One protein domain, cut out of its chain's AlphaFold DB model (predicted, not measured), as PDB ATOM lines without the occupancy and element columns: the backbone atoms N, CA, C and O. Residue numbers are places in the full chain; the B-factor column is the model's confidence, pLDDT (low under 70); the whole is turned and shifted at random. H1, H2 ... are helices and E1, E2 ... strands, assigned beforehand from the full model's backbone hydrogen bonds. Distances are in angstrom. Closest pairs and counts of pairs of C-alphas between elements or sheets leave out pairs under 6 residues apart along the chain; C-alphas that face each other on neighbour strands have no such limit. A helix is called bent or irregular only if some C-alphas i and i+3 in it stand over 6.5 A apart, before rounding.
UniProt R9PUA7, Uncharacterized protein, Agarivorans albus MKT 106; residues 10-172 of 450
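Overview. This is residues 10 to 172 of the 450 residues of an uncharacterized protein of Agarivorans albus MKT 106 (UniProt R9PUA7). The short helix H5 sits in the middle of a compact domain, with H7 packed side by side with H5 and also with H9, the centres of the three making a triangle, and with the longer H6 at a steep tilt near H5. H1, H2, H3 and H4 form a loosely joined group at one end, and the small strand hairpin E1 E2 lies at the other end, by the end of H9 and the start of H7. The printed part has 163 residues, with nine named helices, H1 to H9, followed along the chain by two strands, E1 and E2, which make one antiparallel sheet; the class is mostly helix. The whole is compact, with a radius of gyration of the C-alphas of 15.6 A, and its C-alphas span 40 by 39 by 31 A.

Along the chain. H1, residues 10 to 20, begins with C-alpha 10 at (203.918, 219.707, 349.608) and is 15.4 A long. H2, residues 22 to 34, is 18.5 A long; H3, residues 36 to 42, is shorter. H4, residues 45 to 57, is 18.1 A long and ends with C-alpha 57 at (202.213, 227.928, 336.215). H5 has residues 70 to 76. H6, residues 82 to 95, is the longest helix at 14 residues and 20.3 A; it is irregular, but only just, with C-alphas 90 and 93 6.7 A apart. H7, residues 109 to 120, is 16.6 A long, H8 has residues 130 to 133, and H9, residues 136 to 147, is 16.3 A long. E1 has residues 154 to 157, and E2, residues 168 to 171, ends with C-alpha 171 at (229.693, 235.650, 348.843).

Arrangement. H1 touches no helix; it is close to H6 but not clearly touching, with the closest C-alphas, those of Leu 11 and Ser 84, 7.0 A apart. H2 and H4 only just touch, with 3 pairs of C-alphas within 8 A, made by residues 52 to 56 of H4 alone; the closest are those of Arg 28 and Phe 56, 7.6 A. They stand at a shallow tilt of 29 degrees, opposite ways. H3 is close to H4 but not clearly touching, the closest C-alphas being those of Tyr 39 and Ala 48, 6.0 A. H5 and H7 touch, at a shallow tilt of 25 degrees, the same way, with the C-alphas of Glu 71 and Phe 115 closest at 4.8 A. H5 and H6 are close but not clearly touching, at a steep tilt of 47 degrees; their closest C-alphas are those of Leu 74 and Ile 85, 6.7 A. H7 touches H9 with residues 116 to 120 alone, at a shallow tilt of 16 degrees, opposite ways; the closest C-alphas are those of Ala 116 and Val 143, 5.7 A. H8 only just touches H2, with 3 pairs of C-alphas within 8 A, the closest those of Arg 28 and Pro 130, 6.9 A. H5 and H9 are apart. E1 and E2 form an antiparallel hairpin, with N 157 and O 168 within hydrogen-bond range at 2.8 A and N 155 and O 170 at 3.1 A. The closest C-alphas of H9 and E1 are those of Leu 146 and Val 157, 5.9 A. In H1, H2, H3, H4, H5, H7 and H9 every O i to N i+4 pair is within hydrogen-bond range; in H6 it is 8 of 10, and H8 is too short for such a pair.

Size, cuts and confidence. The two C-alphas farthest apart, those of Glu 37 and Lys 164, are 43.7 A apart. The printed part has no cut. The links H4 to H5, residues 58 to 69, and H6 to H7, residues 96 to 108, are long. The mean pLDDT of the printed part is 78.9; 39 residues are under 70, among them residues 37 to 42, 60 to 67, 94 to 107 and 122 to 128.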
ATOM      1  N   SER A  10     204.434 218.590 348.809       85.62
ATOM      2  CA  SER A  10     203.918 219.707 349.608       85.62
ATOM      3  C   SER A  10     203.904 221.012 348.813       85.62
ATOM      4  O   SER A  10     202.886 221.700 348.769       85.62
ATOM      5  N   LEU A  11     205.008 221.307 348.122       86.56
ATOM      6  CA  LEU A  11     205.165 222.500 347.297       86.56
ATOM      7  C   LEU A  11     204.273 222.434 346.049       86.56
ATOM      8  O   LEU A  11     203.670 223.432 345.667       86.56
ATOM      9  N   ALA A  12     204.131 221.253 345.445       88.00
ATOM     10  CA  ALA A  12     203.221 221.017 344.329       88.00
ATOM     11  C   ALA A  12     201.753 221.235 344.726       88.00
ATOM     12  O   ALA A  12     200.991 221.824 343.961       88.00
ATOM     13  N   SER A  13     201.360 220.798 345.927       89.31
ATOM     14  CA  SER A  13     200.011 221.006 346.455       89.31
ATOM     15  C   SER A  13     199.724 222.486 346.714       89.31
ATOM     16  O   SER A  13     198.699 222.995 346.263       89.31
ATOM     17  N   GLU A  14     200.644 223.197 347.374       90.88
ATOM     18  CA  GLU A  14     200.523 224.636 347.646       90.88
ATOM     19  C   GLU A  14     200.465 225.455 346.348       90.88
ATOM     20  O   GLU A  14     199.617 226.339 346.188       90.88
ATOM     21  N   LEU A  15     201.320 225.114 345.381       90.44
ATOM     22  CA  LEU A  15     201.328 225.720 344.057       90.44
ATOM     23  C   LEU A  15     199.990 225.499 343.337       90.44
ATOM     24  O   LEU A  15     199.396 226.455 342.840       90.44
ATOM     25  N   ALA A  16     199.476 224.267 343.327       91.19
ATOM     26  CA  ALA A  16     198.196 223.946 342.699       91.19
ATOM     27  C   ALA A  16     197.026 224.699 343.353       91.19
ATOM     28  O   ALA A  16     196.166 225.220 342.642       91.19
ATOM     29  N   GLN A  17     197.004 224.807 344.685       91.62
ATOM     30  CA  GLN A  17     195.999 225.594 345.408       91.62
ATOM     31  C   GLN A  17     196.075 227.080 345.040       91.62
ATOM     32  O   GLN A  17     195.048 227.694 344.753       91.62
ATOM     33  N   THR A  18     197.288 227.637 344.984       88.75
ATOM     34  CA  THR A  18     197.532 229.045 344.645       88.75
ATOM     35  C   THR A  18     197.081 229.362 343.220       88.75
ATOM     36  O   THR A  18     196.301 230.287 343.010       88.75
ATOM     37  N   ILE A  19     197.493 228.550 342.243       90.19
ATOM     38  CA  ILE A  19     197.125 228.716 340.829       90.19
ATOM     39  C   ILE A  19     195.616 228.529 340.629       90.19
ATOM     40  O   ILE A  19     195.025 229.170 339.763       90.19
ATOM     41  N   SER A  20     194.972 227.680 341.430       91.06
ATOM     42  CA  SER A  20     193.524 227.466 341.351       91.06
ATOM     43  C   SER A  20     192.707 228.599 341.984       91.06
ATOM     44  O   SER A  20     191.492 228.628 341.797       91.06
ATOM     45  N   ASN A  21     193.329 229.526 342.724       92.81
ATOM     46  CA  ASN A  21     192.636 230.649 343.350       92.81
ATOM     47  C   ASN A  21     192.236 231.706 342.292       92.81
ATOM     48  O   ASN A  21     193.112 232.361 341.719       92.81
ATOM     49  N   PRO A  22     190.929 231.950 342.063       92.44
ATOM     50  CA  PRO A  22     190.478 232.896 341.041       92.44
ATOM     51  C   PRO A  22     190.889 234.346 341.311       92.44
ATOM     52  O   PRO A  22     191.152 235.088 340.368       92.44
ATOM     53  N   GLN A  23     190.955 234.760 342.581       90.19
ATOM     54  CA  GLN A  23     191.372 236.119 342.945       90.19
ATOM     55  C   GLN A  23     192.858 236.326 342.650       90.19
ATOM     56  O   GLN A  23     193.239 237.346 342.082       90.19
ATOM     57  N   TRP A  24     193.680 235.327 342.973       89.19
ATOM     58  CA  TRP A  24     195.106 235.341 342.654       89.19
ATOM     59  C   TRP A  24     195.345 235.384 341.139       89.19
ATOM     60  O   TRP A  24     196.158 236.175 340.668       89.19
ATOM     61  N   GLN A  25     194.596 234.590 340.364       90.44
ATOM     62  CA  GLN A  25     194.665 234.584 338.898       90.44
ATOM     63  C   GLN A  25     194.284 235.939 338.298       90.44
ATOM     64  O   GLN A  25     194.991 236.448 337.429       90.44
ATOM     65  N   ALA A  26     193.185 236.531 338.773       89.69
ATOM     66  CA  ALA A  26     192.734 237.842 338.320       89.69
ATOM     67  C   ALA A  26     193.785 238.924 338.600       89.69
ATOM     68  O   ALA A  26     194.108 239.708 337.709       89.69
ATOM     69  N   GLU A  27     194.372 238.926 339.800       86.25
ATOM     70  CA  GLU A  27     195.405 239.894 340.170       86.25
ATOM     71  C   GLU A  27     196.698 239.698 339.369       86.25
ATOM     72  O   GLU A  27     197.252 240.658 338.832       86.25
ATOM     73  N   ARG A  28     197.158 238.452 339.191       86.00
ATOM     74  CA  ARG A  28     198.327 238.168 338.347       86.00
ATOM     75  C   ARG A  28     198.109 238.570 336.897       86.00
ATOM     76  O   ARG A  28     199.041 239.093 336.289       86.00
ATOM     77  N   GLN A  29     196.918 238.336 336.349       88.69
ATOM     78  CA  GLN A  29     196.576 238.753 334.992       88.69
ATOM     79  C   GLN A  29     196.537 240.276 334.871       88.69
ATOM     80  O   GLN A  29     197.123 240.796 333.928       88.69
ATOM     81  N   ARG A  30     195.974 240.986 335.855       85.69
ATOM     82  CA  ARG A  30     196.014 242.454 335.916       85.69
ATOM     83  C   ARG A  30     197.452 242.983 335.898       85.69
ATOM     84  O   ARG A  30     197.765 243.843 335.083       85.69
ATOM     85  N   LEU A  31     198.328 242.451 336.755       81.81
ATOM     86  CA  LEU A  31     199.745 242.838 336.793       81.81
ATOM     87  C   LEU A  31     200.465 242.506 335.481       81.81
ATOM     88  O   LEU A  31     201.243 243.310 334.986       81.81
ATOM     89  N   TRP A  32     200.200 241.339 334.893       84.25
ATOM     90  CA  TRP A  32     200.779 240.972 333.601       84.25
ATOM     91  C   TRP A  32     200.364 241.946 332.494       84.25
ATOM     92  O   TRP A  32     201.203 242.347 331.693       84.25
ATOM     93  N   ASP A  33     199.088 242.331 332.456       83.62
ATOM     94  CA  ASP A  33     198.543 243.199 331.412       83.62
ATOM     95  C   ASP A  33     199.092 244.628 331.498       83.62
ATOM     96  O   ASP A  33     199.355 245.223 330.458       83.62
ATOM     97  N   ILE A  34     199.385 245.129 332.706       77.69
ATOM     98  CA  ILE A  34     200.066 246.423 332.917       77.69
ATOM     99  C   ILE A  34     201.446 246.468 332.241       77.69
ATOM    100  O   ILE A  34     201.868 247.518 331.772       77.69
ATOM    101  N   HIS A  35     202.151 245.338 332.181       74.06
ATOM    102  CA  HIS A  35     203.527 245.265 331.679       74.06
ATOM    103  C   HIS A  35     203.656 244.471 330.371       74.06
ATOM    104  O   HIS A  35     204.761 244.097 329.966       74.06
ATOM    105  N   LEU A  36     202.530 244.168 329.718       75.25
ATOM    106  CA  LEU A  36     202.473 243.288 328.551       75.25
ATOM    107  C   LEU A  36     203.392 243.774 327.427       75.25
ATOM    108  O   LEU A  36     204.112 242.982 326.815       75.25
ATOM    109  N   GLU A  37     203.357 245.077 327.170       68.62
ATOM    110  CA  GLU A  37     204.090 245.725 326.087       68.62
ATOM    111  C   GLU A  37     205.599 245.688 326.318       68.62
ATOM    112  O   GLU A  37     206.343 245.318 325.410       68.62
ATOM    113  N   SER A  38     206.058 245.937 327.551       67.38
ATOM    114  CA  SER A  38     207.481 245.868 327.910       67.38
ATOM    115  C   SER A  38     208.080 244.487 327.617       67.38
ATOM    116  O   SER A  38     209.204 244.386 327.121       67.38
ATOM    117  N   TYR A  39     207.322 243.407 327.841       66.56
ATOM    118  CA  TYR A  39     207.780 242.059 327.497       66.56
ATOM    119  C   TYR A  39     207.827 241.800 325.996       66.56
ATOM    120  O   TYR A  39     208.752 241.139 325.531       66.56
ATOM    121  N   TYR A  40     206.850 242.279 325.226       66.56
ATOM    122  CA  TYR A  40     206.876 242.095 323.774       66.56
ATOM    123  C   TYR A  40     207.917 242.978 323.079       66.56
ATOM    124  O   TYR A  40     208.382 242.601 322.006       66.56
ATOM    125  N   ALA A  41     208.327 244.088 323.696       64.81
ATOM    126  CA  ALA A  41     209.437 244.911 323.225       64.81
ATOM    127  C   ALA A  41     210.801 244.222 323.430       64.81
ATOM    128  O   ALA A  41     211.673 244.306 322.567       64.81
ATOM    129  N   GLY A  42     210.984 243.516 324.553       66.69
ATOM    130  CA  GLY A  42     212.253 242.862 324.908       66.69
ATOM    131  C   GLY A  42     212.414 241.410 324.436       66.69
ATOM    132  O   GLY A  42     213.539 240.919 324.357       66.69
ATOM    133  N   PHE A  43     211.320 240.711 324.117       70.62
ATOM    134  CA  PHE A  43     211.325 239.283 323.779       70.62
ATOM    135  C   PHE A  43     210.582 238.981 322.480       70.62
ATOM    136  O   PHE A  43     209.574 239.603 322.143       70.62
ATOM    137  N   LYS A  44     210.981 237.910 321.781       79.25
ATOM    138  CA  LYS A  44     210.153 237.375 320.692       79.25
ATOM    139  C   LYS A  44     208.817 236.906 321.258       79.25
ATOM    140  O   LYS A  44     208.729 236.372 322.361       79.25
ATOM    141  N   ARG A  45     207.766 236.955 320.439       80.56
ATOM    142  CA  ARG A  45     206.409 236.526 320.833       80.56
ATOM    143  C   ARG A  45     206.349 235.116 321.445       80.56
ATOM    144  O   ARG A  45     205.522 234.862 322.315       80.56
ATOM    145  N   SER A  46     207.188 234.186 320.987       80.25
ATOM    146  CA  SER A  46     207.282 232.833 321.555       80.25
ATOM    147  C   SER A  46     207.923 232.803 322.944       80.25
ATOM    148  O   SER A  46     207.513 232.002 323.778       80.25
ATOM    149  N   GLU A  47     208.905 233.668 323.188       78.81
ATOM    150  CA  GLU A  47     209.604 233.809 324.469       78.81
ATOM    151  C   GLU A  47     208.693 234.511 325.479       78.81
ATOM    152  O   GLU A  47     208.452 233.959 326.546       78.81
ATOM    153  N   ALA A  48     208.046 235.616 325.095       80.56
ATOM    154  CA  ALA A  48     207.033 236.283 325.917       80.56
ATOM    155  C   ALA A  48     205.892 235.331 326.333       80.56
ATOM    156  O   ALA A  48     205.467 235.334 327.486       80.56
ATOM    157  N   LYS A  49     205.426 234.447 325.435       84.88
ATOM    158  CA  LYS A  49     204.449 233.396 325.784       84.88
ATOM    159  C   LYS A  49     204.996 232.379 326.788       84.88
ATOM    160  O   LYS A  49     204.243 231.931 327.647       84.88
ATOM    161  N   ALA A  50     206.267 231.998 326.676       83.38
ATOM    162  CA  ALA A  50     206.898 231.067 327.607       83.38
ATOM    163  C   ALA A  50     207.103 231.702 328.991       83.38
ATOM    164  O   ALA A  50     206.808 231.061 329.995       83.38
ATOM    165  N   VAL A  51     207.526 232.968 329.038       83.75
ATOM    166  CA  VAL A  51     207.629 233.758 330.272       83.75
ATOM    167  C   VAL A  51     206.252 233.921 330.911       83.75
ATOM    168  O   VAL A  51     206.116 233.667 332.103       83.75
ATOM    169  N   LYS A  52     205.209 234.233 330.122       87.56
ATOM    170  CA  LYS A  52     203.823 234.269 330.612       87.56
ATOM    171  C   LYS A  52     203.418 232.924 331.208       87.56
ATOM    172  O   LYS A  52     202.929 232.880 332.328       87.56
ATOM    173  N   HIS A  53     203.636 231.823 330.486       88.88
ATOM    174  CA  HIS A  53     203.312 230.482 330.985       88.88
ATOM    175  C   HIS A  53     203.999 230.215 332.324       88.88
ATOM    176  O   HIS A  53     203.318 229.895 333.290       88.88
ATOM    177  N   TYR A  54     205.310 230.448 332.409       87.44
ATOM    178  CA  TYR A  54     206.079 230.284 333.640       87.44
ATOM    179  C   TYR A  54     205.557 231.160 334.786       87.44
ATOM    180  O   TYR A  54     205.404 230.689 335.909       87.44
ATOM    181  N   TYR A  55     205.212 232.411 334.495       88.38
ATOM    182  CA  TYR A  55     204.624 233.329 335.461       88.38
ATOM    183  C   TYR A  55     203.277 232.823 336.005       88.38
ATOM    184  O   TYR A  55     202.978 233.028 337.173       88.38
ATOM    185  N   PHE A  56     202.455 232.123 335.224       89.62
ATOM    186  CA  PHE A  56     201.181 231.593 335.731       89.62
ATOM    187  C   PHE A  56     201.283 230.202 336.352       89.62
ATOM    188  O   PHE A  56     200.508 229.891 337.253       89.62
ATOM    189  N   THR A  57     202.203 229.362 335.880       88.44
ATOM    190  CA  THR A  57     202.213 227.928 336.215       88.44
ATOM    191  C   THR A  57     203.448 227.483 336.987       88.44
ATOM    192  O   THR A  57     203.427 226.442 337.634       88.44
ATOM    193  N   GLY A  58     204.537 228.251 336.927       86.00
ATOM    194  CA  GLY A  58     205.839 227.857 337.459       86.00
ATOM    195  C   GLY A  58     206.520 226.765 336.630       86.00
ATOM    196  O   GLY A  58     207.591 226.289 337.003       86.00
ATOM    197  N   GLU A  59     205.931 226.361 335.501       83.69
ATOM    198  CA  GLU A  59     206.484 225.317 334.648       83.69
ATOM    199  C   GLU A  59     207.567 225.870 333.720       83.69
ATOM    200  O   GLU A  59     207.360 226.797 332.933       83.69
ATOM    201  N   LEU A  60     208.743 225.252 333.800       68.69
ATOM    202  CA  LEU A  60     209.937 225.656 333.073       68.69
ATOM    203  C   LEU A  60     210.018 224.885 331.740       68.69
ATOM    204  O   LEU A  60     210.409 223.722 331.721       68.69
ATOM    205  N   ALA A  61     209.673 225.510 330.610       68.50
ATOM    206  CA  ALA A  61     209.956 224.984 329.265       68.50
ATOM    207  C   ALA A  61     211.439 225.199 328.847       68.50
ATOM    208  O   ALA A  61     211.773 226.295 328.389       68.50
ATOM    209  N   PRO A  62     212.334 224.183 328.888       65.12
ATOM    210  CA  PRO A  62     213.800 224.371 328.890       65.12
ATOM    211  C   PRO A  62     214.386 225.159 327.705       65.12
ATOM    212  O   PRO A  62     215.379 225.865 327.848       65.12
ATOM    213  N   LYS A  63     213.748 225.079 326.533       66.44
ATOM    214  CA  LYS A  63     214.179 225.737 325.287       66.44
ATOM    215  C   LYS A  63     214.086 227.272 325.290       66.44
ATOM    216  O   LYS A  63     214.609 227.896 324.375       66.44
ATOM    217  N   HIS A  64     213.407 227.876 326.266       63.66
ATOM    218  CA  HIS A  64     213.186 229.328 326.327       63.66
ATOM    219  C   HIS A  64     213.947 230.022 327.475       63.66
ATOM    220  O   HIS A  64     213.860 231.236 327.601       63.66
ATOM    221  N   PHE A  65     214.719 229.279 328.282       63.22
ATOM    222  CA  PHE A  65     215.329 229.800 329.516       63.22
ATOM    223  C   PHE A  65     216.677 230.484 329.353       63.22
ATOM    224  O   PHE A  65     217.031 231.292 330.201       63.22
ATOM    225  N   GLY A  66     217.434 230.193 328.294       60.22
ATOM    226  CA  GLY A  66     218.782 230.756 328.164       60.22
ATOM    227  C   GLY A  66     218.799 232.291 328.160       60.22
ATOM    228  O   GLY A  66     219.794 232.916 328.498       60.22
ATOM    229  N   GLN A  67     217.684 232.908 327.794       64.31
ATOM    230  CA  GLN A  67     217.602 234.347 327.595       64.31
ATOM    231  C   GLN A  67     217.045 235.109 328.805       64.31
ATOM    232  O   GLN A  67     216.974 236.332 328.750       64.31
ATOM    233  N   VAL A  68     216.636 234.422 329.879       71.69
ATOM    234  CA  VAL A  68     216.073 235.068 331.074       71.69
ATOM    235  C   VAL A  68     217.054 234.934 332.232       71.69
ATOM    236  O   VAL A  68     217.445 233.827 332.595       71.69
ATOM    237  N   ALA A  69     217.444 236.072 332.803       76.81
ATOM    238  CA  ALA A  69     218.361 236.135 333.934       76.81
ATOM    239  C   ALA A  69     217.776 235.433 335.181       76.81
ATOM    240  O   ALA A  69     216.557 235.410 335.375       76.81
ATOM    241  N   VAL A  70     218.632 234.823 336.009       81.00
ATOM    242  CA  VAL A  70     218.224 233.960 337.135       81.00
ATOM    243  C   VAL A  70     217.358 234.713 338.142       81.00
ATOM    244  O   VAL A  70     216.335 234.191 338.582       81.00
ATOM    245  N   GLU A  71     217.722 235.949 338.465       82.94
ATOM    246  CA  GLU A  71     216.982 236.837 339.358       82.94
ATOM    247  C   GLU A  71     215.533 237.034 338.899       82.94
ATOM    248  O   GLU A  71     214.612 237.006 339.715       82.94
ATOM    249  N   ASN A  72     215.308 237.126 337.585       80.38
ATOM    250  CA  ASN A  72     213.974 237.271 337.009       80.38
ATOM    251  C   ASN A  72     213.189 235.964 337.099       80.38
ATOM    252  O   ASN A  72     211.985 235.982 337.331       80.38
ATOM    253  N   LEU A  73     213.852 234.814 336.958       83.12
ATOM    254  CA  LEU A  73     213.198 233.519 337.137       83.12
ATOM    255  C   LEU A  73     212.718 233.333 338.575       83.12
ATOM    256  O   LEU A  73     211.564 232.977 338.798       83.12
ATOM    257  N   LEU A  74     213.576 233.645 339.548       86.94
ATOM    258  CA  LEU A  74     213.206 233.636 340.962       86.94
ATOM    259  C   LEU A  74     212.049 234.607 341.231       86.94
ATOM    260  O   LEU A  74     211.063 234.236 341.867       86.94
ATOM    261  N   ALA A  75     212.137 235.828 340.694       84.75
ATOM    262  CA  ALA A  75     211.138 236.868 340.899       84.75
ATOM    263  C   ALA A  75     209.787 236.573 340.242       84.75
ATOM    264  O   ALA A  75     208.782 237.041 340.763       84.75
ATOM    265  N   LEU A  76     209.729 235.830 339.131       85.69
ATOM    266  CA  LEU A  76     208.485 235.566 338.393       85.69
ATOM    267  C   LEU A  76     207.706 234.346 338.895       85.69
ATOM    268  O   LEU A  76     206.534 234.173 338.534       85.69
ATOM    269  N   TYR A  77     208.324 233.504 339.722       89.12
ATOM    270  CA  TYR A  77     207.724 232.242 340.140       89.12
ATOM    271  C   TYR A  77     206.363 232.446 340.850       89.12
ATOM    272  O   TYR A  77     206.179 233.432 341.573       89.12
ATOM    273  N   PRO A  78     205.365 231.556 340.653       88.50
ATOM    274  CA  PRO A  78     204.022 231.690 341.232       88.50
ATOM    275  C   PRO A  78     203.972 231.874 342.752       88.50
ATOM    276  O   PRO A  78     203.132 232.608 343.274       88.50
ATOM    277  N   LEU A  79     204.890 231.219 343.451       88.94
ATOM    278  CA  LEU A  79     204.907 231.140 344.900       88.94
ATOM    279  C   LEU A  79     206.284 231.559 345.395       88.94
ATOM    280  O   LEU A  79     207.250 230.860 345.130       88.94
ATOM    281  N   ILE A  80     206.410 232.675 346.104       89.00
ATOM    282  CA  ILE A  80     207.718 233.187 346.537       89.00
ATOM    283  C   ILE A  80     207.857 232.964 348.045       89.00
ATOM    284  O   ILE A  80     207.433 233.775 348.859       89.00
ATOM    285  N   ASN A  81     208.399 231.816 348.437       90.38
ATOM    286  CA  ASN A  81     208.650 231.465 349.829       90.38
ATOM    287  C   ASN A  81     209.976 230.692 349.939       90.38
ATOM    288  O   ASN A  81     210.595 230.340 348.938       90.38
ATOM    289  N   GLN A  82     210.444 230.420 351.156       90.88
ATOM    290  CA  GLN A  82     211.750 229.775 351.356       90.88
ATOM    291  C   GLN A  82     211.843 228.391 350.680       90.88
ATOM    292  O   GLN A  82     212.897 228.028 350.155       90.88
ATOM    293  N   GLN A  83     210.743 227.628 350.646       89.75
ATOM    294  CA  GLN A  83     210.700 226.299 350.027       89.75
ATOM    295  C   GLN A  83     210.786 226.380 348.502       89.75
ATOM    296  O   GLN A  83     211.583 225.668 347.892       89.75
ATOM    297  N   SER A  84     210.004 227.261 347.879       89.81
ATOM    298  CA  SER A  84     210.008 227.433 346.428       89.81
ATOM    299  C   SER A  84     211.330 227.993 345.916       89.81
ATOM    300  O   SER A  84     211.862 227.494 344.926       89.81
ATOM    301  N   ILE A  85     211.913 228.962 346.623       89.19
ATOM    302  CA  ILE A  85     213.225 229.503 346.275       89.19
ATOM    303  C   ILE A  85     214.307 228.432 346.470       89.19
ATOM    304  O   ILE A  85     215.107 228.228 345.563       89.19
ATOM    305  N   SER A  86     214.279 227.653 347.562       87.31
ATOM    306  CA  SER A  86     215.186 226.502 347.740       87.31
ATOM    307  C   SER A  86     215.089 225.497 346.585       87.31
ATOM    308  O   SER A  86     216.103 225.004 346.083       87.31
ATOM    309  N   TYR A  87     213.872 225.201 346.125       86.50
ATOM    310  CA  TYR A  87     213.653 224.330 344.973       86.50
ATOM    311  C   TYR A  87     214.288 224.908 343.704       86.50
ATOM    312  O   TYR A  87     215.068 224.224 343.040       86.50
ATOM    313  N   LEU A  88     214.014 226.175 343.386       85.25
ATOM    314  CA  LEU A  88     214.546 226.826 342.186       85.25
ATOM    315  C   LEU A  88     216.075 226.908 342.208       85.25
ATOM    316  O   LEU A  88     216.711 226.548 341.220       85.25
ATOM    317  N   LEU A  89     216.672 227.285 343.341       81.50
ATOM    318  CA  LEU A  89     218.126 227.323 343.508       81.50
ATOM    319  C   LEU A  89     218.776 225.931 343.366       81.50
ATOM    320  O   LEU A  89     219.950 225.828 343.013       81.50
ATOM    321  N   THR A  90     218.022 224.851 343.610       79.75
ATOM    322  CA  THR A  90     218.473 223.466 343.378       79.75
ATOM    323  C   THR A  90     218.354 223.080 341.905       79.75
ATOM    324  O   THR A  90     219.250 222.453 341.345       79.75
ATOM    325  N   VAL A  91     217.233 223.425 341.265       78.62
ATOM    326  CA  VAL A  91     216.875 222.909 339.938       78.62
ATOM    327  C   VAL A  91     217.510 223.712 338.812       78.62
ATOM    328  O   VAL A  91     218.010 223.102 337.866       78.62
ATOM    329  N   LEU A  92     217.546 225.045 338.899       78.12
ATOM    330  CA  LEU A  92     218.034 225.917 337.821       78.12
ATOM    331  C   LEU A  92     219.445 225.544 337.317       78.12
ATOM    332  O   LEU A  92     219.599 225.416 336.098       78.12
ATOM    333  N   PRO A  93     220.443 225.246 338.179       73.44
ATOM    334  CA  PRO A  93     221.772 224.834 337.715       73.44
ATOM    335  C   PRO A  93     221.766 223.498 336.957       73.44
ATOM    336  O   PRO A  93     222.623 223.241 336.110       73.44
ATOM    337  N   THR A  94     220.789 222.630 337.240       69.81
ATOM    338  CA  THR A  94     220.685 221.283 336.653       69.81
ATOM    339  C   THR A  94     219.988 221.261 335.295       69.81
ATOM    340  O   THR A  94     220.135 220.289 334.551       69.81
ATOM    341  N   LEU A  95     219.278 222.337 334.926       66.12
ATOM    342  CA  LEU A  95     218.506 222.421 333.679       66.12
ATOM    343  C   LEU A  95     219.371 222.456 332.412       66.12
ATOM    344  O   LEU A  95     218.837 222.302 331.315       66.12
ATOM    345  N   GLY A  96     220.696 222.579 332.547       54.12
ATOM    346  CA  GLY A  96     221.649 222.219 331.497       54.12
ATOM    347  C   GLY A  96     221.364 222.875 330.146       54.12
ATOM    348  O   GLY A  96     221.325 222.178 329.129       54.12
ATOM    349  N   ILE A  97     221.154 224.194 330.131       55.75
ATOM    350  CA  ILE A  97     220.942 224.969 328.904       55.75
ATOM    351  C   ILE A  97     222.259 225.009 328.130       55.75
ATOM    352  O   ILE A  97     223.142 225.817 328.392       55.75
ATOM    353  N   LYS A  98     222.409 224.059 327.208       43.25
ATOM    354  CA  LYS A  98     223.648 223.811 326.460       43.25
ATOM    355  C   LYS A  98     223.887 224.765 325.288       43.25
ATOM    356  O   LYS A  98     225.008 224.807 324.795       43.25
ATOM    357  N   ASP A  99     222.876 225.524 324.868       44.19
ATOM    358  CA  ASP A  99     222.934 226.315 323.628       44.19
ATOM    359  C   ASP A  99     223.347 227.781 323.826       44.19
ATOM    360  O   ASP A  99     223.441 228.535 322.859       44.19
ATOM    361  N   LEU A 100     223.682 228.185 325.056       44.34
ATOM    362  CA  LEU A 100     224.474 229.389 325.275       44.34
ATOM    363  C   LEU A 100     225.939 229.001 325.317       44.34
ATOM    364  O   LEU A 100     226.424 228.332 326.228       44.34
ATOM    365  N   VAL A 101     226.643 229.420 324.277       41.53
ATOM    366  CA  VAL A 101     228.092 229.354 324.174       41.53
ATOM    367  C   VAL A 101     228.697 229.934 325.464       41.53
ATOM    368  O   VAL A 101     228.773 231.147 325.613       41.53
ATOM    369  N   LYS A 102     229.171 229.037 326.347       38.94
ATOM    370  CA  LYS A 102     229.987 229.259 327.564       38.94
ATOM    371  C   LYS A 102     229.239 229.510 328.891       38.94
ATOM    372  O   LYS A 102     229.370 230.591 329.449       38.94
ATOM    373  N   ARG A 103     228.629 228.461 329.463       39.34
ATOM    374  CA  ARG A 103     228.695 228.006 330.888       39.34
ATOM    375  C   ARG A 103     227.355 227.381 331.324       39.34
ATOM    376  O   ARG A 103     226.323 227.736 330.762       39.34
ATOM    377  N   PRO A 104     227.343 226.432 332.283       49.34
ATOM    378  CA  PRO A 104     226.110 226.100 333.001       49.34
ATOM    379  C   PRO A 104     225.496 227.379 333.599       49.34
ATOM    380  O   PRO A 104     226.219 228.347 333.827       49.34
ATOM    381  N   LEU A 105     224.180 227.389 333.844       54.41
ATOM    382  CA  LEU A 105     223.522 228.427 334.649       54.41
ATOM    383  C   LEU A 105     224.089 228.360 336.076       54.41
ATOM    384  O   LEU A 105     223.548 227.686 336.949       54.41
ATOM    385  N   GLU A 106     225.249 228.974 336.284       63.53
ATOM    386  CA  GLU A 106     225.843 229.167 337.597       63.53
ATOM    387  C   GLU A 106     225.075 230.302 338.255       63.53
ATOM    388  O   GLU A 106     225.192 231.451 337.843       63.53
ATOM    389  N   ILE A 107     224.263 229.966 339.256       68.94
ATOM    390  CA  ILE A 107     223.664 230.976 340.122       68.94
ATOM    391  C   ILE A 107     224.817 231.637 340.869       68.94
ATOM    392  O   ILE A 107     225.485 230.984 341.678       68.94
ATOM    393  N   CYS A 108     225.069 232.909 340.583       76.75
ATOM    394  CA  CYS A 108     226.074 233.670 341.304       76.75
ATOM    395  C   CYS A 108     225.438 234.429 342.475       76.75
ATOM    396  O   CYS A 108     224.220 234.591 342.562       76.75
ATOM    397  N   SER A 109     226.268 234.875 343.420       83.31
ATOM    398  CA  SER A 109     225.778 235.633 344.580       83.31
ATOM    399  C   SER A 109     225.124 236.958 344.178       83.31
ATOM    400  O   SER A 109     224.193 237.387 344.854       83.31
ATOM    401  N   ASP A 110     225.539 237.552 343.054       80.94
ATOM    402  CA  ASP A 110     224.943 238.784 342.531       80.94
ATOM    403  C   ASP A 110     223.504 238.569 342.035       80.94
ATOM    404  O   ASP A 110     222.658 239.432 342.254       80.94
ATOM    405  N   ASP A 111     223.182 237.413 341.439       81.00
ATOM    406  CA  ASP A 111     221.806 237.102 341.012       81.00
ATOM    407  C   ASP A 111     220.869 237.000 342.226       81.00
ATOM    408  O   ASP A 111     219.730 237.469 342.207       81.00
ATOM    409  N   VAL A 112     221.361 236.405 343.317       81.94
ATOM    410  CA  VAL A 112     220.612 236.293 344.576       81.94
ATOM    411  C   VAL A 112     220.451 237.659 345.241       81.94
ATOM    412  O   VAL A 112     219.370 237.948 345.753       81.94
ATOM    413  N   LEU A 113     221.481 238.512 345.198       84.69
ATOM    414  CA  LEU A 113     221.398 239.888 345.685       84.69
ATOM    415  C   LEU A 113     220.356 240.690 344.896       84.69
ATOM    416  O   LEU A 113     219.455 241.253 345.506       84.69
ATOM    417  N   ARG A 114     220.388 240.647 343.557       85.75
ATOM    418  CA  ARG A 114     219.383 241.314 342.708       85.75
ATOM    419  C   ARG A 114     217.972 240.802 342.961       85.75
ATOM    420  O   ARG A 114     217.020 241.579 342.941       85.75
ATOM    421  N   PHE A 115     217.814 239.501 343.205       88.12
ATOM    422  CA  PHE A 115     216.526 238.946 343.604       88.12
ATOM    423  C   PHE A 115     216.073 239.507 344.960       88.12
ATOM    424  O   PHE A 115     214.937 239.970 345.061       88.12
ATOM    425  N   ALA A 116     216.943 239.527 345.972       89.69
ATOM    426  CA  ALA A 116     216.633 240.118 347.272       89.69
ATOM    427  C   ALA A 116     216.281 241.610 347.146       89.69
ATOM    428  O   ALA A 116     215.244 242.026 347.654       89.69
ATOM    429  N   ASP A 117     217.049 242.389 346.382       87.69
ATOM    430  CA  ASP A 117     216.737 243.787 346.069       87.69
ATOM    431  C   ASP A 117     215.380 243.927 345.383       87.69
ATOM    432  O   ASP A 117     214.590 244.807 345.727       87.69
ATOM    433  N   SER A 118     215.057 243.025 344.452       85.62
ATOM    434  CA  SER A 118     213.752 243.023 343.799       85.62
ATOM    435  C   SER A 118     212.623 242.873 344.820       85.62
ATOM    436  O   SER A 118     211.669 243.641 344.738       85.62
ATOM    437  N   LEU A 119     212.785 241.983 345.813       88.56
ATOM    438  CA  LEU A 119     211.838 241.777 346.910       88.56
ATOM    439  C   LEU A 119     211.760 242.968 347.862       88.56
ATOM    440  O   LEU A 119     210.765 243.085 348.569       88.56
ATOM    441  N   MET A 120     212.762 243.844 347.898       87.62
ATOM    442  CA  MET A 120     212.788 245.031 348.760       87.62
ATOM    443  C   MET A 120     212.194 246.277 348.089       87.62
ATOM    444  O   MET A 120     212.018 247.317 348.728       87.62
ATOM    445  N   LEU A 121     211.819 246.145 346.817       79.12
ATOM    446  CA  LEU A 121     211.206 247.182 346.005       79.12
ATOM    447  C   LEU A 121     209.705 246.934 345.855       79.12
ATOM    448  O   LEU A 121     209.285 245.924 345.299       79.12
ATOM    449  N   ASP A 122     208.888 247.885 346.300       68.38
ATOM    450  CA  ASP A 122     207.424 247.794 346.188       68.38
ATOM    451  C   ASP A 122     206.913 248.017 344.761       68.38
ATOM    452  O   ASP A 122     205.782 247.660 344.431       68.38
ATOM    453  N   TYR A 123     207.760 248.546 343.881       61.34
ATOM    454  CA  TYR A 123     207.394 248.850 342.511       61.34
ATOM    455  C   TYR A 123     208.564 248.658 341.534       61.34
ATOM    456  O   TYR A 123     209.742 248.707 341.895       61.34
ATOM    457  N   SER A 124     208.225 248.335 340.286       60.69
ATOM    458  CA  SER A 124     209.141 248.290 339.149       60.69
ATOM    459  C   SER A 124     208.381 248.723 337.904       60.69
ATOM    460  O   SER A 124     207.414 248.052 337.539       60.69
ATOM    461  N   PRO A 125     208.813 249.792 337.220       49.09
ATOM    462  CA  PRO A 125     208.136 250.246 336.011       49.09
ATOM    463  C   PRO A 125     208.321 249.269 334.842       49.09
ATOM    464  O   PRO A 125     207.504 249.227 333.928       49.09
ATOM    465  N   PHE A 126     209.375 248.449 334.879       54.16
ATOM    466  CA  PHE A 126     209.821 247.664 333.728       54.16
ATOM    467  C   PHE A 126     209.310 246.221 333.705       54.16
ATOM    468  O   PHE A 126     209.413 245.556 332.676       54.16
ATOM    469  N   ALA A 127     208.795 245.707 334.827       61.72
ATOM    470  CA  ALA A 127     208.379 244.312 334.922       61.72
ATOM    471  C   ALA A 127     207.383 244.086 336.072       61.72
ATOM    472  O   ALA A 127     207.585 244.646 337.155       61.72
ATOM    473  N   PRO A 128     206.383 243.197 335.888       63.09
ATOM    474  CA  PRO A 128     205.509 242.748 336.949       63.09
ATOM    475  C   PRO A 128     206.357 242.036 337.983       63.09
ATOM    476  O   PRO A 128     207.107 241.102 337.682       63.09
ATOM    477  N   LYS A 129     206.195 242.470 339.222       70.25
ATOM    478  CA  LYS A 129     206.824 241.866 340.379       70.25
ATOM    479  C   LYS A 129     205.747 241.102 341.133       70.25
ATOM    480  O   LYS A 129     205.036 241.695 341.932       70.25
ATOM    481  N   PRO A 130     205.562 239.794 340.904       63.72
ATOM    482  CA  PRO A 130     204.441 239.081 341.507       63.72
ATOM    483  C   PRO A 130     204.506 239.003 343.037       63.72
ATOM    484  O   PRO A 130     203.473 238.802 343.680       63.72
ATOM    485  N   HIS A 131     205.684 239.212 343.634       67.50
ATOM    486  CA  HIS A 131     205.822 239.403 345.079       67.50
ATOM    487  C   HIS A 131     205.098 240.656 345.599       67.50
ATOM    488  O   HIS A 131     204.863 240.743 346.795       67.50
ATOM    489  N   GLN A 132     204.665 241.591 344.746       69.00
ATOM    490  CA  GLN A 132     203.803 242.714 345.146       69.00
ATOM    491  C   GLN A 132     202.465 242.257 345.742       69.00
ATOM    492  O   GLN A 132     201.873 242.977 346.537       69.00
ATOM    493  N   SER A 133     201.997 241.054 345.390       72.12
ATOM    494  CA  SER A 133     200.798 240.455 345.992       72.12
ATOM    495  C   SER A 133     201.039 239.855 347.386       72.12
ATOM    496  O   SER A 133     200.087 239.457 348.056       72.12
ATOM    497  N   GLN A 134     202.296 239.769 347.828       80.81
ATOM    498  CA  GLN A 134     202.674 239.228 349.132       80.81
ATOM    499  C   GLN A 134     202.708 240.319 350.196       80.81
ATOM    500  O   GLN A 134     202.968 241.489 349.906       80.81
ATOM    501  N   SER A 135     202.502 239.928 351.455       86.81
ATOM    502  CA  SER A 135     202.663 240.862 352.569       86.81
ATOM    503  C   SER A 135     204.129 241.286 352.717       86.81
ATOM    504  O   SER A 135     205.054 240.557 352.339       86.81
ATOM    505  N   ILE A 136     204.354 242.466 353.301       88.75
ATOM    506  CA  ILE A 136     205.708 242.968 353.564       88.75
ATOM    507  C   ILE A 136     206.483 241.972 354.442       88.75
ATOM    508  O   ILE A 136     207.646 241.691 354.175       88.75
ATOM    509  N   GLU A 137     205.832 241.384 355.445       90.69
ATOM    510  CA  GLU A 137     206.426 240.400 356.357       90.69
ATOM    511  C   GLU A 137     206.881 239.137 355.619       90.69
ATOM    512  O   GLU A 137     207.948 238.608 355.914       90.69
ATOM    513  N   GLN A 138     206.108 238.669 354.633       90.38
ATOM    514  CA  GLN A 138     206.475 237.500 353.831       90.38
ATOM    515  C   GLN A 138     207.726 237.765 352.989       90.38
ATOM    516  O   GLN A 138     208.621 236.924 352.935       90.38
ATOM    517  N   ARG A 139     207.809 238.946 352.367       90.31
ATOM    518  CA  ARG A 139     208.975 239.358 351.568       90.31
ATOM    519  C   ARG A 139     210.218 239.486 352.442       90.31
ATOM    520  O   ARG A 139     211.250 238.896 352.134       90.31
ATOM    521  N   LEU A 140     210.081 240.178 353.570       91.06
ATOM    522  CA  LEU A 140     211.133 240.347 354.569       91.06
ATOM    523  C   LEU A 140     211.645 239.001 355.110       91.06
ATOM    524  O   LEU A 140     212.853 238.818 355.221       91.06
ATOM    525  N   ALA A 141     210.762 238.029 355.355       91.75
ATOM    526  CA  ALA A 141     211.151 236.695 355.820       91.75
ATOM    527  C   ALA A 141     211.953 235.883 354.784       91.75
ATOM    528  O   ALA A 141     212.758 235.025 355.156       91.75
ATOM    529  N   VAL A 142     211.737 236.114 353.484       91.62
ATOM    530  CA  VAL A 142     212.558 235.493 352.430       91.62
ATOM    531  C   VAL A 142     213.927 236.165 352.358       91.62
ATOM    532  O   VAL A 142     214.934 235.464 352.259       91.62
ATOM    533  N   VAL A 143     213.971 237.495 352.457       92.00
ATOM    534  CA  VAL A 143     215.224 238.263 352.471       92.00
ATOM    535  C   VAL A 143     216.091 237.879 353.673       92.00
ATOM    536  O   VAL A 143     217.258 237.551 353.478       92.00
ATOM    537  N   ASP A 144     215.522 237.792 354.879       91.50
ATOM    538  CA  ASP A 144     216.263 237.393 356.089       91.50
ATOM    539  C   ASP A 144     216.788 235.968 356.011       91.50
ATOM    540  O   ASP A 144     217.903 235.658 356.424       91.50
ATOM    541  N   TRP A 145     216.002 235.061 355.441       91.12
ATOM    542  CA  TRP A 145     216.471 233.701 355.244       91.12
ATOM    543  C   TRP A 145     217.650 233.650 354.258       91.12
ATOM    544  O   TRP A 145     218.658 232.991 354.547       91.12
ATOM    545  N   LEU A 146     217.575 234.392 353.145       89.69
ATOM    546  CA  LEU A 146     218.647 234.470 352.149       89.69
ATOM    547  C   LEU A 146     219.911 235.137 352.698       89.69
ATOM    548  O   LEU A 146     221.003 234.609 352.505       89.69
ATOM    549  N   LEU A 147     219.781 236.273 353.380       88.81
ATOM    550  CA  LEU A 147     220.905 237.156 353.701       88.81
ATOM    551  C   LEU A 147     221.291 237.171 355.191       88.81
ATOM    552  O   LEU A 147     222.439 237.482 355.510       88.81
ATOM    553  N   GLY A 148     220.400 236.726 356.077       87.19
ATOM    554  CA  GLY A 148     220.590 236.601 357.526       87.19
ATOM    555  C   GLY A 148     219.688 237.504 358.355       87.19
ATOM    556  O   GLY A 148     218.977 238.344 357.834       87.19
ATOM    557  N   ASP A 149     219.717 237.362 359.673       80.44
ATOM    558  CA  ASP A 149     219.069 238.362 360.537       80.44
ATOM    559  C   ASP A 149     219.912 239.650 360.609       80.44
ATOM    560  O   ASP A 149     219.392 240.720 360.892       80.44
ATOM    561  N   GLU A 150     221.207 239.543 360.295       80.06
ATOM    562  CA  GLU A 150     222.147 240.639 360.060       80.06
ATOM    563  C   GLU A 150     222.953 240.318 358.790       80.06
ATOM    564  O   GLU A 150     223.177 239.145 358.465       80.06
ATOM    565  N   PHE A 151     223.438 241.342 358.083       85.94
ATOM    566  CA  PHE A 151     224.251 241.131 356.883       85.94
ATOM    567  C   PHE A 151     225.560 240.380 357.193       85.94
ATOM    568  O   PHE A 151     226.435 240.888 357.899       85.94
ATOM    569  N   ALA A 152     225.723 239.203 356.583       84.00
ATOM    570  CA  ALA A 152     226.948 238.410 356.616       84.00
ATOM    571  C   ALA A 152     227.521 238.252 355.191       84.00
ATOM    572  O   ALA A 152     226.878 237.613 354.355       84.00
ATOM    573  N   PRO A 153     228.741 238.752 354.894       84.69
ATOM    574  CA  PRO A 153     229.317 238.698 353.543       84.69
ATOM    575  C   PRO A 153     229.487 237.274 353.018       84.69
ATOM    576  O   PRO A 153     229.386 237.024 351.823       84.69
ATOM    577  N   GLN A 154     229.761 236.340 353.930       88.06
ATOM    578  CA  GLN A 154     229.832 234.917 353.649       88.06
ATOM    579  C   GLN A 154     228.704 234.236 354.402       88.06
ATOM    580  O   GLN A 154     228.762 234.081 355.622       88.06
ATOM    581  N   ARG A 155     227.679 233.817 353.666       84.88
ATOM    582  CA  ARG A 155     226.521 233.148 354.247       84.88
ATOM    583  C   ARG A 155     226.252 231.844 353.539       84.88
ATOM    584  O   ARG A 155     226.304 231.756 352.319       84.88
ATOM    585  N   ARG A 156     225.914 230.836 354.330       86.19
ATOM    586  CA  ARG A 156     225.380 229.588 353.819       86.19
ATOM    587  C   ARG A 156     223.866 229.620 353.949       86.19
ATOM    588  O   ARG A 156     223.352 229.663 355.061       86.19
ATOM    589  N   VAL A 157     223.170 229.609 352.823       86.06
ATOM    590  CA  VAL A 157     221.713 229.485 352.777       86.06
ATOM    591  C   VAL A 157     221.367 228.009 352.863       86.06
ATOM    592  O   VAL A 157     221.816 227.210 352.040       86.06
ATOM    593  N   GLU A 158     220.608 227.629 353.880       84.19
ATOM    594  CA  GLU A 158     220.185 226.245 354.071       84.19
ATOM    595  C   GLU A 158     219.174 225.831 353.000       84.19
ATOM    596  O   GLU A 158     218.295 226.607 352.639       84.19
ATOM    597  N   ASN A 159     219.266 224.596 352.503       82.69
ATOM    598  CA  ASN A 159     218.227 224.053 351.635       82.69
ATOM    599  C   ASN A 159     217.081 223.525 352.498       82.69
ATOM    600  O   ASN A 159     217.209 222.485 353.142       82.69
ATOM    601  N   VAL A 160     215.953 224.234 352.491       84.06
ATOM    602  CA  VAL A 160     214.789 223.893 353.326       84.06
ATOM    603  C   VAL A 160     214.160 222.555 352.917       84.06
ATOM    604  O   VAL A 160     213.516 221.895 353.730       84.06
ATOM    605  N   LEU A 161     214.351 222.129 351.667       79.38
ATOM    606  CA  LEU A 161     213.770 220.897 351.126       79.38
ATOM    607  C   LEU A 161     214.669 219.672 351.306       79.38
ATOM    608  O   LEU A 161     214.171 218.547 351.315       79.38
ATOM    609  N   ASP A 162     215.975 219.877 351.465       74.50
ATOM    610  CA  ASP A 162     216.932 218.815 351.764       74.50
ATOM    611  C   ASP A 162     217.948 219.288 352.816       74.50
ATOM    612  O   ASP A 162     218.998 219.832 352.465       74.50
ATOM    613  N   PRO A 163     217.692 219.026 354.111       72.12
ATOM    614  CA  PRO A 163     218.606 219.392 355.192       72.12
ATOM    615  C   PRO A 163     219.984 218.720 355.111       72.12
ATOM    616  O   PRO A 163     220.914 219.133 355.802       72.12
ATOM    617  N   LYS A 164     220.131 217.651 354.314       73.19
ATOM    618  CA  LYS A 164     221.425 216.991 354.087       73.19
ATOM    619  C   LYS A 164     222.209 217.657 352.961       73.19
ATOM    620  O   LYS A 164     223.420 217.441 352.869       73.19
ATOM    621  N   HIS A 165     221.548 218.451 352.117       74.56
ATOM    622  CA  HIS A 165     222.219 219.243 351.104       74.56
ATOM    623  C   HIS A 165     223.132 220.255 351.796       74.56
ATOM    624  O   HIS A 165     222.728 220.905 352.763       74.56
ATOM    625  N   PRO A 166     224.353 220.471 351.288       69.00
ATOM    626  CA  PRO A 166     225.273 221.423 351.873       69.00
ATOM    627  C   PRO A 166     224.846 222.898 351.706       69.00
ATOM    628  O   PRO A 166     225.712 223.759 351.788       69.00
ATOM    629  N   GLY A 167     223.571 223.224 351.495       75.50
ATOM    630  CA  GLY A 167     223.109 224.592 351.232       75.50
ATOM    631  C   GLY A 167     223.787 225.272 350.033       75.50
ATOM    632  O   GLY A 167     224.505 224.632 349.261       75.50
ATOM    633  N   TRP A 168     223.567 226.576 349.894       79.69
ATOM    634  CA  TRP A 168     224.241 227.433 348.916       79.69
ATOM    635  C   TRP A 168     225.165 228.403 349.624       79.69
ATOM    636  O   TRP A 168     224.777 229.021 350.612       79.69
ATOM    637  N   GLN A 169     226.383 228.552 349.115       84.62
ATOM    638  CA  GLN A 169     227.316 229.538 349.636       84.62
ATOM    639  C   GLN A 169     227.140 230.853 348.878       84.62
ATOM    640  O   GLN A 169     227.400 230.922 347.679       84.62
ATOM    641  N   LEU A 170     226.733 231.889 349.599       83.12
ATOM    642  CA  LEU A 170     226.732 233.265 349.138       83.12
ATOM    643  C   LEU A 170     228.032 233.951 349.560       83.12
ATOM    644  O   LEU A 170     228.535 233.747 350.672       83.12
ATOM    645  N   SER A 171     228.561 234.755 348.647       88.62
ATOM    646  CA  SER A 171     229.693 235.650 348.843       88.62
ATOM    647  C   SER A 171     229.312 237.014 348.282       88.62
ATOM    648  O   SER A 171     229.478 237.261 347.090       88.62
ATOM    649  N   ILE A 172     228.768 237.878 349.135       87.56
ATOM    650  CA  ILE A 172     228.294 239.211 348.756       87.56
ATOM    651  C   ILE A 172     229.302 240.247 349.243       87.56
ATOM    652  O   ILE A 172     229.644 240.291 350.427       87.56
TER     653      ILE A 172